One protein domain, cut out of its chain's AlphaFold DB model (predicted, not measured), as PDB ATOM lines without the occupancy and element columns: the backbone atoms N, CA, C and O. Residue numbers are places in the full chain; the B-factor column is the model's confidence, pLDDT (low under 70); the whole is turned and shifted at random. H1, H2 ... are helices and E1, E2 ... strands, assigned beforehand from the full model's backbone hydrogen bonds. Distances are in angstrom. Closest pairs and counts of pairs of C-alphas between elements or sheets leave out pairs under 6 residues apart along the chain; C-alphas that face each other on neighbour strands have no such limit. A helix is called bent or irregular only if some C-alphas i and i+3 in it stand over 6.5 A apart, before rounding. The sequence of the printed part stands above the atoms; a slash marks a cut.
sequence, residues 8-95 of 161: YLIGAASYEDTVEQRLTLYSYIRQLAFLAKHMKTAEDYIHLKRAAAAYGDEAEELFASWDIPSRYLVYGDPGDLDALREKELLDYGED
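AT A GLANCE: This is residues 8 to 95 of the 161 residues of an uncharacterized protein of Clostridium symbiosum (UniProt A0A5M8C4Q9). A long helical hairpin, H1 and H2 side by side, has an open loop of chain at the end away from its turn: H3 and the irregular H4 swing out from the end of H2 and back toward the start of H1. There a small two-stranded antiparallel sheet, order E1 - E2, ties the first printed residues to residues 89 to 91. The 88 printed residues hold four named helices and two named strands, in the order E1, H1, H2, H3, H4, E2, and the class is mostly helix. The whole is only just loose, close to extended, with a radius of gyration of the C-alphas of 17.9 A. It spans 63 by 28 by 17 A, and the hairpin makes most of the length.

HOW THE PARTS SIT: Strands E1, residues 8 to 10, and E2, residues 89 to 91, are antiparallel neighbours, with 140 degrees between their directions. C-alphas 9 and 90 face each other at 5.0 A. N 9 and O 90 are within hydrogen-bond range at 2.8 A, as are N 90 and O 9 at 2.8 A. A tight link of one residue joins E1 to H1, residues 12 to 38. H1 and H2, residues 42 to 65, touch and form a helical hairpin. They run opposite ways at a shallow tilt of 17 degrees, and their closest C-alphas are those of Leu 35 and Leu 48, 5.9 A apart. H4, residues 78 to 88, is close to H1 but not clearly touching it; their closest C-alphas, those of Ser 14 and Glu 88, are 7.8 A apart. H4 is irregular, with C-alphas 80 and 83 7.2 A apart. H3, residues 70 to 75, and H4 touch only at the corner by their link, the closest C-alphas being those of Tyr 72 and Asp 80 at 5.8 A. Their tilt of 33 degrees is shallow, only just short of steep, and they run opposite ways. H2 is apart from H3 and from H4. In H1, H2 and H3 every O i to N i+4 pair is within hydrogen-bond range; in H4, 4 of 7 are.

IN THESE COORDINATES: E1 begins at C-alpha 8, (104.364, 151.326, 112.978). H1 measures 38.9 A from first to last C-alpha and ends at C-alpha 38, (101.066, 107.005, 113.319). H2 measures 35.0 A, H4 15.1 A and H3 8.9 A. E1 measures 6.7 A and E2 6.5 A, and E2 ends at C-alpha 91, (105.360, 155.149, 110.093).

THE WHOLE: The two C-alphas farthest apart, those of Thr 41 and Asp 95, are 64.1 A apart. Residues 73 to 79, of which 73 to 75 belong to H3, stand free. The printed part has no cut, and the five links between named elements are tight. The mean pLDDT of the printed part is 87.2; residues 92 to 95 are under 70.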
ATOM      1  N   TYR A   8     104.570 151.608 114.393       85.81
ATOM      2  CA  TYR A   8     104.364 151.326 112.978       85.81
ATOM      3  C   TYR A   8     102.961 150.775 112.743       85.81
ATOM      4  O   TYR A   8     102.423 150.035 113.567       85.81
ATOM      5  N   LEU A   9     102.398 151.099 111.587       88.81
ATOM      6  CA  LEU A   9     101.159 150.540 111.069       88.81
ATOM      7  C   LEU A   9     101.474 149.505 109.990       88.81
ATOM      8  O   LEU A   9     102.363 149.705 109.167       88.81
ATOM      9  N   ILE A  10     100.694 148.428 109.948       91.75
ATOM     10  CA  ILE A  10     100.690 147.460 108.849       91.75
ATOM     11  C   ILE A  10      99.313 147.477 108.185       91.75
ATOM     12  O   ILE A  10      98.287 147.622 108.853       91.75
ATOM     13  N   GLY A  11      99.272 147.346 106.860       91.25
ATOM     14  CA  GLY A  11      98.005 147.223 106.144       91.25
ATOM     15  C   GLY A  11      97.259 145.955 106.565       91.25
ATOM     16  O   GLY A  11      97.848 144.877 106.574       91.25
ATOM     17  N   ALA A  12      95.959 146.066 106.860       90.25
ATOM     18  CA  ALA A  12      95.146 144.934 107.322       90.25
ATOM     19  C   ALA A  12      95.234 143.715 106.385       90.25
ATOM     20  O   ALA A  12      95.463 142.609 106.853       90.25
ATOM     21  N   ALA A  13      95.173 143.926 105.066       90.31
ATOM     22  CA  ALA A  13      95.303 142.843 104.088       90.31
ATOM     23  C   ALA A  13      96.673 142.137 104.148       90.31
ATOM     24  O   ALA A  13      96.735 140.916 104.071       90.31
ATOM     25  N   SER A  14      97.767 142.889 104.314       89.50
ATOM     26  CA  SER A  14      99.117 142.320 104.460       89.50
ATOM     27  C   SER A  14      99.260 141.535 105.764       89.50
ATOM     28  O   SER A  14      99.900 140.484 105.796       89.50
ATOM     29  N   TYR A  15      98.643 142.027 106.840       91.38
ATOM     30  CA  TYR A  15      98.598 141.324 108.116       91.38
ATOM     31  C   TYR A  15      97.779 140.027 108.029       91.38
ATOM     32  O   TYR A  15      98.260 138.979 108.451       91.38
ATOM     33  N   GLU A  16      96.577 140.078 107.454       93.56
ATOM     34  CA  GLU A  16      95.698 138.916 107.272       93.56
ATOM     35  C   GLU A  16      96.365 137.826 106.423       93.56
ATOM     36  O   GLU A  16      96.382 136.665 106.831       93.56
ATOM     37  N   ASP A  17      96.993 138.201 105.305       92.62
ATOM     38  CA  ASP A  17      97.748 137.285 104.440       92.62
ATOM     39  C   ASP A  17      98.908 136.625 105.205       92.62
ATOM     40  O   ASP A  17      99.071 135.404 105.206       92.62
ATOM     41  N   THR A  18      99.652 137.413 105.986       89.00
ATOM     42  CA  THR A  18     100.715 136.891 106.853       89.00
ATOM     43  C   THR A  18     100.177 135.886 107.882       89.00
ATOM     44  O   THR A  18     100.815 134.865 108.154       89.00
ATOM     45  N   VAL A  19      99.011 136.151 108.483       91.38
ATOM     46  CA  VAL A  19      98.368 135.235 109.440       91.38
ATOM     47  C   VAL A  19      97.951 133.932 108.754       91.38
ATOM     48  O   VAL A  19      98.251 132.855 109.275       91.38
ATOM     49  N   GLU A  20      97.320 133.999 107.582       93.94
ATOM     50  CA  GLU A  20      96.900 132.818 106.817       93.94
ATOM     51  C   GLU A  20      98.093 131.932 106.434       93.94
ATOM     52  O   GLU A  20      98.066 130.711 106.619       93.94
ATOM     53  N   GLN A  21      99.187 132.539 105.980       93.50
ATOM     54  CA  GLN A  21     100.403 131.817 105.609       93.50
ATOM     55  C   GLN A  21     101.069 131.152 106.824       93.50
ATOM     56  O   GLN A  21     101.493 129.994 106.750       93.50
ATOM     57  N   ARG A  22     101.099 131.827 107.984       92.62
ATOM     58  CA  ARG A  22     101.583 131.234 109.247       92.62
ATOM     59  C   ARG A  22     100.735 130.034 109.673       92.62
ATOM     60  O   ARG A  22     101.289 129.000 110.052       92.62
ATOM     61  N   LEU A  23      99.408 130.143 109.578       94.12
ATOM     62  CA  LEU A  23      98.490 129.039 109.876       94.12
ATOM     63  C   LEU A  23      98.687 127.860 108.915       94.12
ATOM     64  O   LEU A  23      98.690 126.705 109.349       94.12
ATOM     65  N   THR A  24      98.907 128.143 107.631       93.38
ATOM     66  CA  THR A  24      99.192 127.141 106.599       93.38
ATOM     67  C   THR A  24     100.450 126.337 106.938       93.38
ATOM     68  O   THR A  24     100.379 125.109 107.053       93.38
ATOM     69  N   LEU A  25     101.568 127.008 107.232       94.69
ATOM     70  CA  LEU A  25     102.822 126.351 107.622       94.69
ATOM     71  C   LEU A  25     102.689 125.548 108.921       94.69
ATOM     72  O   LEU A  25     103.160 124.408 109.004       94.69
ATOM     73  N   TYR A  26     101.990 126.092 109.924       91.00
ATOM     74  CA  TYR A  26     101.668 125.353 111.147       91.00
ATOM     75  C   TYR A  26     100.885 124.067 110.838       91.00
ATOM     76  O   TYR A  26     101.177 122.995 111.382       91.00
ATOM     77  N   SER A  27      99.916 124.144 109.922       91.62
ATOM     78  CA  SER A  27      99.120 122.991 109.509       91.62
ATOM     79  C   SER A  27      99.979 121.899 108.859       91.62
ATOM     80  O   SER A  27      99.769 120.717 109.152       91.62
ATOM     81  N   TYR A  28     100.983 122.268 108.053       95.38
ATOM     82  CA  TYR A  28     101.915 121.329 107.419       95.38
ATOM     83  C   TYR A  28     102.731 120.579 108.456       95.38
ATOM     84  O   TYR A  28     102.741 119.345 108.465       95.38
ATOM     85  N   ILE A  29     103.328 121.303 109.401       91.94
ATOM     86  CA  ILE A  29     104.116 120.712 110.487       91.94
ATOM     87  C   ILE A  29     103.256 119.747 111.306       91.94
ATOM     88  O   ILE A  29     103.656 118.606 111.552       91.94
ATOM     89  N   ARG A  30     102.041 120.164 111.682       92.62
ATOM     90  CA  ARG A  30     101.119 119.331 112.462       92.62
ATOM     91  C   ARG A  30     100.741 118.047 111.727       92.62
ATOM     92  O   ARG A  30     100.709 116.978 112.338       92.62
ATOM     93  N   GLN A  31     100.464 118.130 110.428       91.50
ATOM     94  CA  GLN A  31     100.126 116.966 109.610       91.50
ATOM     95  C   GLN A  31     101.317 116.016 109.448       91.50
ATOM     96  O   GLN A  31     101.152 114.807 109.611       91.50
ATOM     97  N   LEU A  32     102.522 116.539 109.207       90.25
ATOM     98  CA  LEU A  32     103.739 115.725 109.132       90.25
ATOM     99  C   LEU A  32     104.029 115.027 110.461       90.25
ATOM    100  O   LEU A  32     104.285 113.822 110.478       90.25
ATOM    101  N   ALA A  33     103.916 115.740 111.582       87.50
ATOM    102  CA  ALA A  33     104.073 115.164 112.914       87.50
ATOM    103  C   ALA A  33     103.022 114.076 113.193       87.50
ATOM    104  O   ALA A  33     103.344 113.016 113.737       87.50
ATOM    105  N   PHE A  34     101.769 114.301 112.781       84.12
ATOM    106  CA  PHE A  34     100.704 113.306 112.889       84.12
ATOM    107  C   PHE A  34     101.023 112.042 112.079       84.12
ATOM    108  O   PHE A  34     100.953 110.943 112.632       84.12
ATOM    109  N   LEU A  35     101.410 112.186 110.808       81.69
ATOM    110  CA  LEU A  35     101.776 111.071 109.932       81.69
ATOM    111  C   LEU A  35     102.978 110.294 110.483       81.69
ATOM    112  O   LEU A  35     102.938 109.067 110.557       81.69
ATOM    113  N   ALA A  36     104.012 110.996 110.949       80.81
ATOM    114  CA  ALA A  36     105.193 110.381 111.544       80.81
ATOM    115  C   ALA A  36     104.855 109.571 112.808       80.81
ATOM    116  O   ALA A  36     105.328 108.447 112.966       80.81
ATOM    117  N   LYS A  37     103.992 110.097 113.688       80.25
ATOM    118  CA  LYS A  37     103.582 109.420 114.931       80.25
ATOM    119  C   LYS A  37     102.753 108.155 114.693       80.25
ATOM    120  O   LYS A  37     102.766 107.252 115.529       80.25
ATOM    121  N   HIS A  38     102.001 108.099 113.597       79.31
ATOM    122  CA  HIS A  38     101.066 107.005 113.319       79.31
ATOM    123  C   HIS A  38     101.568 106.019 112.262       79.31
ATOM    124  O   HIS A  38     100.843 105.082 111.930       79.31
ATOM    125  N   MET A  39     102.800 106.185 111.781       81.12
ATOM    126  CA  MET A  39     103.428 105.287 110.820       81.12
ATOM    127  C   MET A  39     103.590 103.879 111.406       81.12
ATOM    128  O   MET A  39     104.223 103.692 112.445       81.12
ATOM    129  N   LYS A  40     103.025 102.874 110.731       81.44
ATOM    130  CA  LYS A  40     103.138 101.455 111.114       81.44
ATOM    131  C   LYS A  40     103.633 100.577 109.972       81.44
ATOM    132  O   LYS A  40     104.042  99.441 110.207       81.44
ATOM    133  N   THR A  41     103.566 101.083 108.744       78.00
ATOM    134  CA  THR A  41     103.838 100.331 107.522       78.00
ATOM    135  C   THR A  41     104.770 101.096 106.582       78.00
ATOM    136  O   THR A  41     104.951 102.308 106.688       78.00
ATOM    137  N   ALA A  42     105.348 100.379 105.614       70.62
ATOM    138  CA  ALA A  42     106.116 100.996 104.534       70.62
ATOM    139  C   ALA A  42     105.249 101.907 103.641       70.62
ATOM    140  O   ALA A  42     105.753 102.871 103.070       70.62
ATOM    141  N   GLU A  43     103.947 101.629 103.538       75.44
ATOM    142  CA  GLU A  43     102.996 102.479 102.817       75.44
ATOM    143  C   GLU A  43     102.802 103.824 103.537       75.44
ATOM    144  O   GLU A  43     102.906 104.875 102.902       75.44
ATOM    145  N   ASP A  44     102.672 103.817 104.867       72.44
ATOM    146  CA  ASP A  44     102.614 105.043 105.682       72.44
ATOM    147  C   ASP A  44     103.883 105.899 105.523       72.44
ATOM    148  O   ASP A  44     103.813 107.129 105.467       72.44
ATOM    149  N   TYR A  45     105.052 105.260 105.399       75.81
ATOM    150  CA  TYR A  45     106.313 105.953 105.118       75.81
ATOM    151  C   TYR A  45     106.303 106.650 103.751       75.81
ATOM    152  O   TYR A  45     106.728 107.801 103.636       75.81
ATOM    153  N   ILE A  46     105.782 105.990 102.710       78.50
ATOM    154  CA  ILE A  46     105.645 106.592 101.375       78.50
ATOM    155  C   ILE A  46     104.692 107.794 101.427       78.50
ATOM    156  O   ILE A  46     104.971 108.815 100.795       78.50
ATOM    157  N   HIS A  47     103.601 107.701 102.191       78.88
ATOM    158  CA  HIS A  47     102.677 108.817 102.392       78.88
ATOM    159  C   HIS A  47     103.332 109.996 103.109       78.88
ATOM    160  O   HIS A  47     103.230 111.118 102.616       78.88
ATOM    161  N   LEU A  48     104.064 109.750 104.201       82.75
ATOM    162  CA  LEU A  48     104.817 110.799 104.889       82.75
ATOM    163  C   LEU A  48     105.829 111.463 103.950       82.75
ATOM    164  O   LEU A  48     105.884 112.688 103.886       82.75
ATOM    165  N   LYS A  49     106.598 110.676 103.188       85.19
ATOM    166  CA  LYS A  49     107.604 111.207 102.257       85.19
ATOM    167  C   LYS A  49     106.978 112.076 101.163       85.19
ATOM    168  O   LYS A  49     107.543 113.107 100.816       85.19
ATOM    169  N   ARG A  50     105.821 111.678 100.622       86.19
ATOM    170  CA  ARG A  50     105.089 112.481  99.627       86.19
ATOM    171  C   ARG A  50     104.546 113.776 100.222       86.19
ATOM    172  O   ARG A  50     104.688 114.811  99.585       86.19
ATOM    173  N   ALA A  51     103.961 113.717 101.419       87.25
ATOM    174  CA  ALA A  51     103.467 114.905 102.111       87.25
ATOM    175  C   ALA A  51     104.611 115.881 102.423       87.25
ATOM    176  O   ALA A  51     104.489 117.066 102.155       87.25
ATOM    177  N   ALA A  52     105.748 115.374 102.911       89.88
ATOM    178  CA  ALA A  52     106.921 116.193 103.204       89.88
ATOM    179  C   ALA A  52     107.474 116.887 101.953       89.88
ATOM    180  O   ALA A  52     107.837 118.053 102.031       89.88
ATOM    181  N   ALA A  53     107.512 116.193 100.811       88.50
ATOM    182  CA  ALA A  53     107.931 116.797  99.548       88.50
ATOM    183  C   ALA A  53     106.964 117.907  99.106       88.50
ATOM    184  O   ALA A  53     107.403 119.022  98.866       88.50
ATOM    185  N   ALA A  54     105.657 117.628  99.082       93.50
ATOM    186  CA  ALA A  54     104.658 118.607  98.655       93.50
ATOM    187  C   ALA A  54     104.629 119.854  99.555       93.50
ATOM    188  O   ALA A  54     104.639 120.972  99.056       93.50
ATOM    189  N   TYR A  55     104.641 119.668 100.878       95.69
ATOM    190  CA  TYR A  55     104.638 120.789 101.822       95.69
ATOM    191  C   TYR A  55     105.970 121.537 101.838       95.69
ATOM    192  O   TYR A  55     105.986 122.729 102.117       95.69
ATOM    193  N   GLY A  56     107.080 120.850 101.553       90.81
ATOM    194  CA  GLY A  56     108.382 121.481 101.369       90.81
ATOM    195  C   GLY A  56     108.388 122.406 100.155       90.81
ATOM    196  O   GLY A  56     108.752 123.567 100.294       90.81
ATOM    197  N   ASP A  57     107.921 121.918  99.002       94.88
ATOM    198  CA  ASP A  57     107.831 122.716  97.774       94.88
ATOM    199  C   ASP A  57     106.942 123.958  97.983       94.88
ATOM    200  O   ASP A  57     107.325 125.069  97.626       94.88
ATOM    201  N   GLU A  58     105.791 123.796  98.638       94.75
ATOM    202  CA  GLU A  58     104.880 124.909  98.915       94.75
ATOM    203  C   GLU A  58     105.430 125.898  99.959       94.75
ATOM    204  O   GLU A  58     105.239 127.108  99.837       94.75
ATOM    205  N   ALA A  59     106.160 125.416 100.969       93.12
ATOM    206  CA  ALA A  59     106.835 126.286 101.930       93.12
ATOM    207  C   ALA A  59     107.941 127.130 101.272       93.12
ATOM    208  O   ALA A  59     108.121 128.286 101.652       93.12
ATOM    209  N   GLU A  60     108.651 126.587 100.279       92.06
ATOM    210  CA  GLU A  60     109.637 127.338  99.490       92.06
ATOM    211  C   GLU A  60     108.965 128.396  98.600       92.06
ATOM    212  O   GLU A  60     109.466 129.517  98.495       92.06
ATOM    213  N   GLU A  61     107.806 128.091  98.004       94.25
ATOM    214  CA  GLU A  61     107.013 129.079  97.257       94.25
ATOM    215  C   GLU A  61     106.529 130.225  98.162       94.25
ATOM    216  O   GLU A  61     106.672 131.398  97.801       94.25
ATOM    217  N   LEU A  62     106.031 129.907  99.363       92.62
ATOM    218  CA  LEU A  62     105.665 130.906 100.372       92.62
ATOM    219  C   LEU A  62     106.873 131.748 100.786       92.62
ATOM    220  O   LEU A  62     106.797 132.975 100.763       92.62
ATOM    221  N   PHE A  63     108.009 131.118 101.093       90.56
ATOM    222  CA  PHE A  63     109.223 131.835 101.478       90.56
ATOM    223  C   PHE A  63     109.696 132.797 100.382       90.56
ATOM    224  O   PHE A  63     110.058 133.939 100.670       90.56
ATOM    225  N   ALA A  64     109.646 132.368  99.120       91.38
ATOM    226  CA  ALA A  64     109.980 133.221  97.987       91.38
ATOM    227  C   ALA A  64     109.033 134.429  97.858       91.38
ATOM    228  O   ALA A  64     109.475 135.498  97.444       91.38
ATOM    229  N   SER A  65     107.755 134.282  98.228       91.62
ATOM    230  CA  SER A  65     106.766 135.369  98.178       91.62
ATOM    231  C   SER A  65     106.987 136.466  99.225       91.62
ATOM    232  O   SER A  65     106.548 137.597  99.028       91.62
ATOM    233  N   TRP A  66     107.705 136.161 100.310       90.50
ATOM    234  CA  TRP A  66     107.968 137.106 101.399       90.50
ATOM    235  C   TRP A  66     109.077 138.117 101.090       90.50
ATOM    236  O   TRP A  66     109.347 138.987 101.911       90.50
ATOM    237  N   ASP A  67     109.765 137.991  99.947       90.06
ATOM    238  CA  ASP A  67     110.895 138.849  99.563       90.06
ATOM    239  C   ASP A  67     112.011 138.931 100.639       90.06
ATOM    240  O   ASP A  67     112.788 139.889 100.678       90.06
ATOM    241  N   ILE A  68     112.130 137.920 101.514       91.19
ATOM    242  CA  ILE A  68     113.166 137.881 102.555       91.19
ATOM    243  C   ILE A  68     114.532 137.645 101.896       91.19
ATOM    244  O   ILE A  68     114.731 136.629 101.220       91.19
ATOM    245  N   PRO A  69     115.530 138.522 102.113       90.38
ATOM    246  CA  PRO A  69     116.847 138.331 101.521       90.38
ATOM    247  C   PRO A  69     117.509 137.040 102.005       90.38
ATOM    248  O   PRO A  69     117.654 136.814 103.204       90.38
ATOM    249  N   SER A  70     118.036 136.221 101.089       89.06
ATOM    250  CA  SER A  70     118.730 134.971 101.455       89.06
ATOM    251  C   SER A  70     119.931 135.196 102.384       89.06
ATOM    252  O   SER A  70     120.320 134.300 103.128       89.06
ATOM    253  N   ARG A  71     120.522 136.401 102.367       90.62
ATOM    254  CA  ARG A  71     121.589 136.791 103.299       90.62
ATOM    255  C   ARG A  71     121.100 136.804 104.752       90.62
ATOM    256  O   ARG A  71     121.826 136.320 105.619       90.62
ATOM    257  N   TYR A  72     119.856 137.222 104.986       92.56
ATOM    258  CA  TYR A  72     119.233 137.182 106.304       92.56
ATOM    259  C   TYR A  72     119.126 135.747 106.829       92.56
ATOM    260  O   TYR A  72     119.439 135.492 107.985       92.56
ATOM    261  N   LEU A  73     118.795 134.780 105.968       85.75
ATOM    262  CA  LEU A  73     118.713 133.367 106.358       85.75
ATOM    263  C   LEU A  73     120.068 132.795 106.816       85.75
ATOM    264  O   LEU A  73     120.121 131.947 107.702       85.75
ATOM    265  N   VAL A  74     121.167 133.248 106.207       90.25
ATOM    266  CA  VAL A  74     122.516 132.732 106.491       90.25
ATOM    267  C   VAL A  74     123.165 133.443 107.677       90.25
ATOM    268  O   VAL A  74     123.841 132.800 108.480       90.25
ATOM    269  N   TYR A  75     123.002 134.762 107.775       92.00
ATOM    270  CA  TYR A  75     123.754 135.594 108.720       92.00
ATOM    271  C   TYR A  75     122.893 136.221 109.818       92.00
ATOM    272  O   TYR A  75     123.444 136.641 110.833       92.00
ATOM    273  N   GLY A  76     121.571 136.281 109.638       90.19
ATOM    274  CA  GLY A  76     120.633 136.830 110.617       90.19
ATOM    275  C   GLY A  76     120.808 138.321 110.894       90.19
ATOM    276  O   GLY A  76     120.432 138.769 111.974       90.19
ATOM    277  N   ASP A  77     121.412 139.085 109.976       93.44
ATOM    278  CA  ASP A  77     121.645 140.521 110.165       93.44
ATOM    279  C   ASP A  77     120.315 141.291 110.093       93.44
ATOM    280  O   ASP A  77     119.722 141.357 109.015       93.44
ATOM    281  N   PRO A  78     119.835 141.916 111.185       89.88
ATOM    282  CA  PRO A  78     118.572 142.649 111.170       89.88
ATOM    283  C   PRO A  78     118.516 143.769 110.124       89.88
ATOM    284  O   PRO A  78     117.422 144.095 109.666       89.88
ATOM    285  N   GLY A  79     119.667 144.333 109.730       92.00
ATOM    286  CA  GLY A  79     119.742 145.362 108.688       92.00
ATOM    287  C   GLY A  79     119.368 144.853 107.292       92.00
ATOM    288  O   GLY A  79     118.974 145.638 106.433       92.00
ATOM    289  N   ASP A  80     119.408 143.536 107.054       92.81
ATOM    290  CA  ASP A  80     118.929 142.946 105.798       92.81
ATOM    291  C   ASP A  80     117.411 143.095 105.631       92.81
ATOM    292  O   ASP A  80     116.912 143.051 104.509       92.81
ATOM    293  N   LEU A  81     116.675 143.313 106.724       93.19
ATOM    294  CA  LEU A  81     115.224 143.481 106.703       93.19
ATOM    295  C   LEU A  81     114.778 144.943 106.590       93.19
ATOM    296  O   LEU A  81     113.577 145.186 106.524       93.19
ATOM    297  N   ASP A  82     115.691 145.918 106.562       91.69
ATOM    298  CA  ASP A  82     115.316 147.339 106.569       91.69
ATOM    299  C   ASP A  82     114.474 147.718 105.342       91.69
ATOM    300  O   ASP A  82     113.444 148.374 105.477       91.69
ATOM    301  N   ALA A  83     114.847 147.224 104.157       89.31
ATOM    302  CA  ALA A  83     114.087 147.456 102.928       89.31
ATOM    303  C   ALA A  83     112.707 146.772 102.943       89.31
ATOM    304  O   ALA A  83     111.741 147.314 102.409       89.31
ATOM    305  N   LEU A  84     112.606 145.588 103.563       91.44
ATOM    306  CA  LEU A  84     111.331 144.891 103.736       91.44
ATOM    307  C   LEU A  84     110.433 145.662 104.712       91.44
ATOM    308  O   LEU A  84     109.263 145.896 104.432       91.44
ATOM    309  N   ARG A  85     111.012 146.152 105.813       89.50
ATOM    310  CA  ARG A  85     110.323 146.969 106.812       89.50
ATOM    311  C   ARG A  85     109.783 148.264 106.215       89.50
ATOM    312  O   ARG A  85     108.633 148.588 106.459       89.50
ATOM    313  N   GLU A  86     110.583 148.976 105.426       89.00
ATOM    314  CA  GLU A  86     110.162 150.209 104.745       89.00
ATOM    315  C   GLU A  86     109.033 149.960 103.728       89.00
ATOM    316  O   GLU A  86     108.196 150.830 103.499       89.00
ATOM    317  N   LYS A  87     108.989 148.765 103.126       89.00
ATOM    318  CA  LYS A  87     107.939 148.360 102.181       89.00
ATOM    319  C   LYS A  87     106.627 147.989 102.883       89.00
ATOM    320  O   LYS A  87     105.560 148.292 102.354       89.00
ATOM    321  N   GLU A  88     106.697 147.286 104.010       88.69
ATOM    322  CA  GLU A  88     105.529 146.681 104.672       88.69
ATOM    323  C   GLU A  88     104.944 147.531 105.799       88.69
ATOM    324  O   GLU A  88     103.744 147.451 106.075       88.69
ATOM    325  N   LEU A  89     105.784 148.329 106.456       89.94
ATOM    326  CA  LEU A  89     105.393 149.156 107.584       89.94
ATOM    327  C   LEU A  89     105.242 150.612 107.157       89.94
ATOM    328  O   LEU A  89     106.087 151.179 106.469       89.94
ATOM    329  N   LEU A  90     104.176 151.236 107.636       84.62
ATOM    330  CA  LEU A  90     103.971 152.672 107.559       84.62
ATOM    331  C   LEU A  90     104.352 153.278 108.906       84.62
ATOM    332  O   LEU A  90     103.967 152.756 109.953       84.62
ATOM    333  N   ASP A  91     105.104 154.373 108.883       77.56
ATOM    334  CA  ASP A  91     105.360 155.149 110.093       77.56
ATOM    335  C   ASP A  91     104.019 155.672 110.623       77.56
ATOM    336  O   ASP A  91     103.253 156.299 109.879       77.56
ATOM    337  N   TYR A  92     103.703 155.374 111.884       64.81
ATOM    338  CA  TYR A  92     102.600 156.041 112.562       64.81
ATOM    339  C   TYR A  92     103.103 157.454 112.829       64.81
ATOM    340  O   TYR A  92     103.800 157.672 113.816       64.81
ATOM    341  N   GLY A  93     102.869 158.352 111.863       62.03
ATOM    342  CA  GLY A  93     103.532 159.653 111.782       62.03
ATOM    343  C   GLY A  93     103.656 160.347 113.138       62.03
ATOM    344  O   GLY A  93     102.753 160.256 113.967       62.03
ATOM    345  N   GLU A  94     104.780 161.037 113.365       52.41
ATOM    346  CA  GLU A  94     104.893 161.936 114.512       52.41
ATOM    347  C   GLU A  94     103.735 162.936 114.437       52.41
ATOM    348  O   GLU A  94     103.698 163.765 113.531       52.41
ATOM    349  N   ASP A  95     102.792 162.817 115.371       49.97
ATOM    350  CA  ASP A  95     101.785 163.830 115.658       49.97
ATOM    351  C   ASP A  95     102.497 165.180 115.829       49.97
ATOM    352  O   ASP A  95     103.192 165.427 116.822       49.97
TER     353      ASP A  95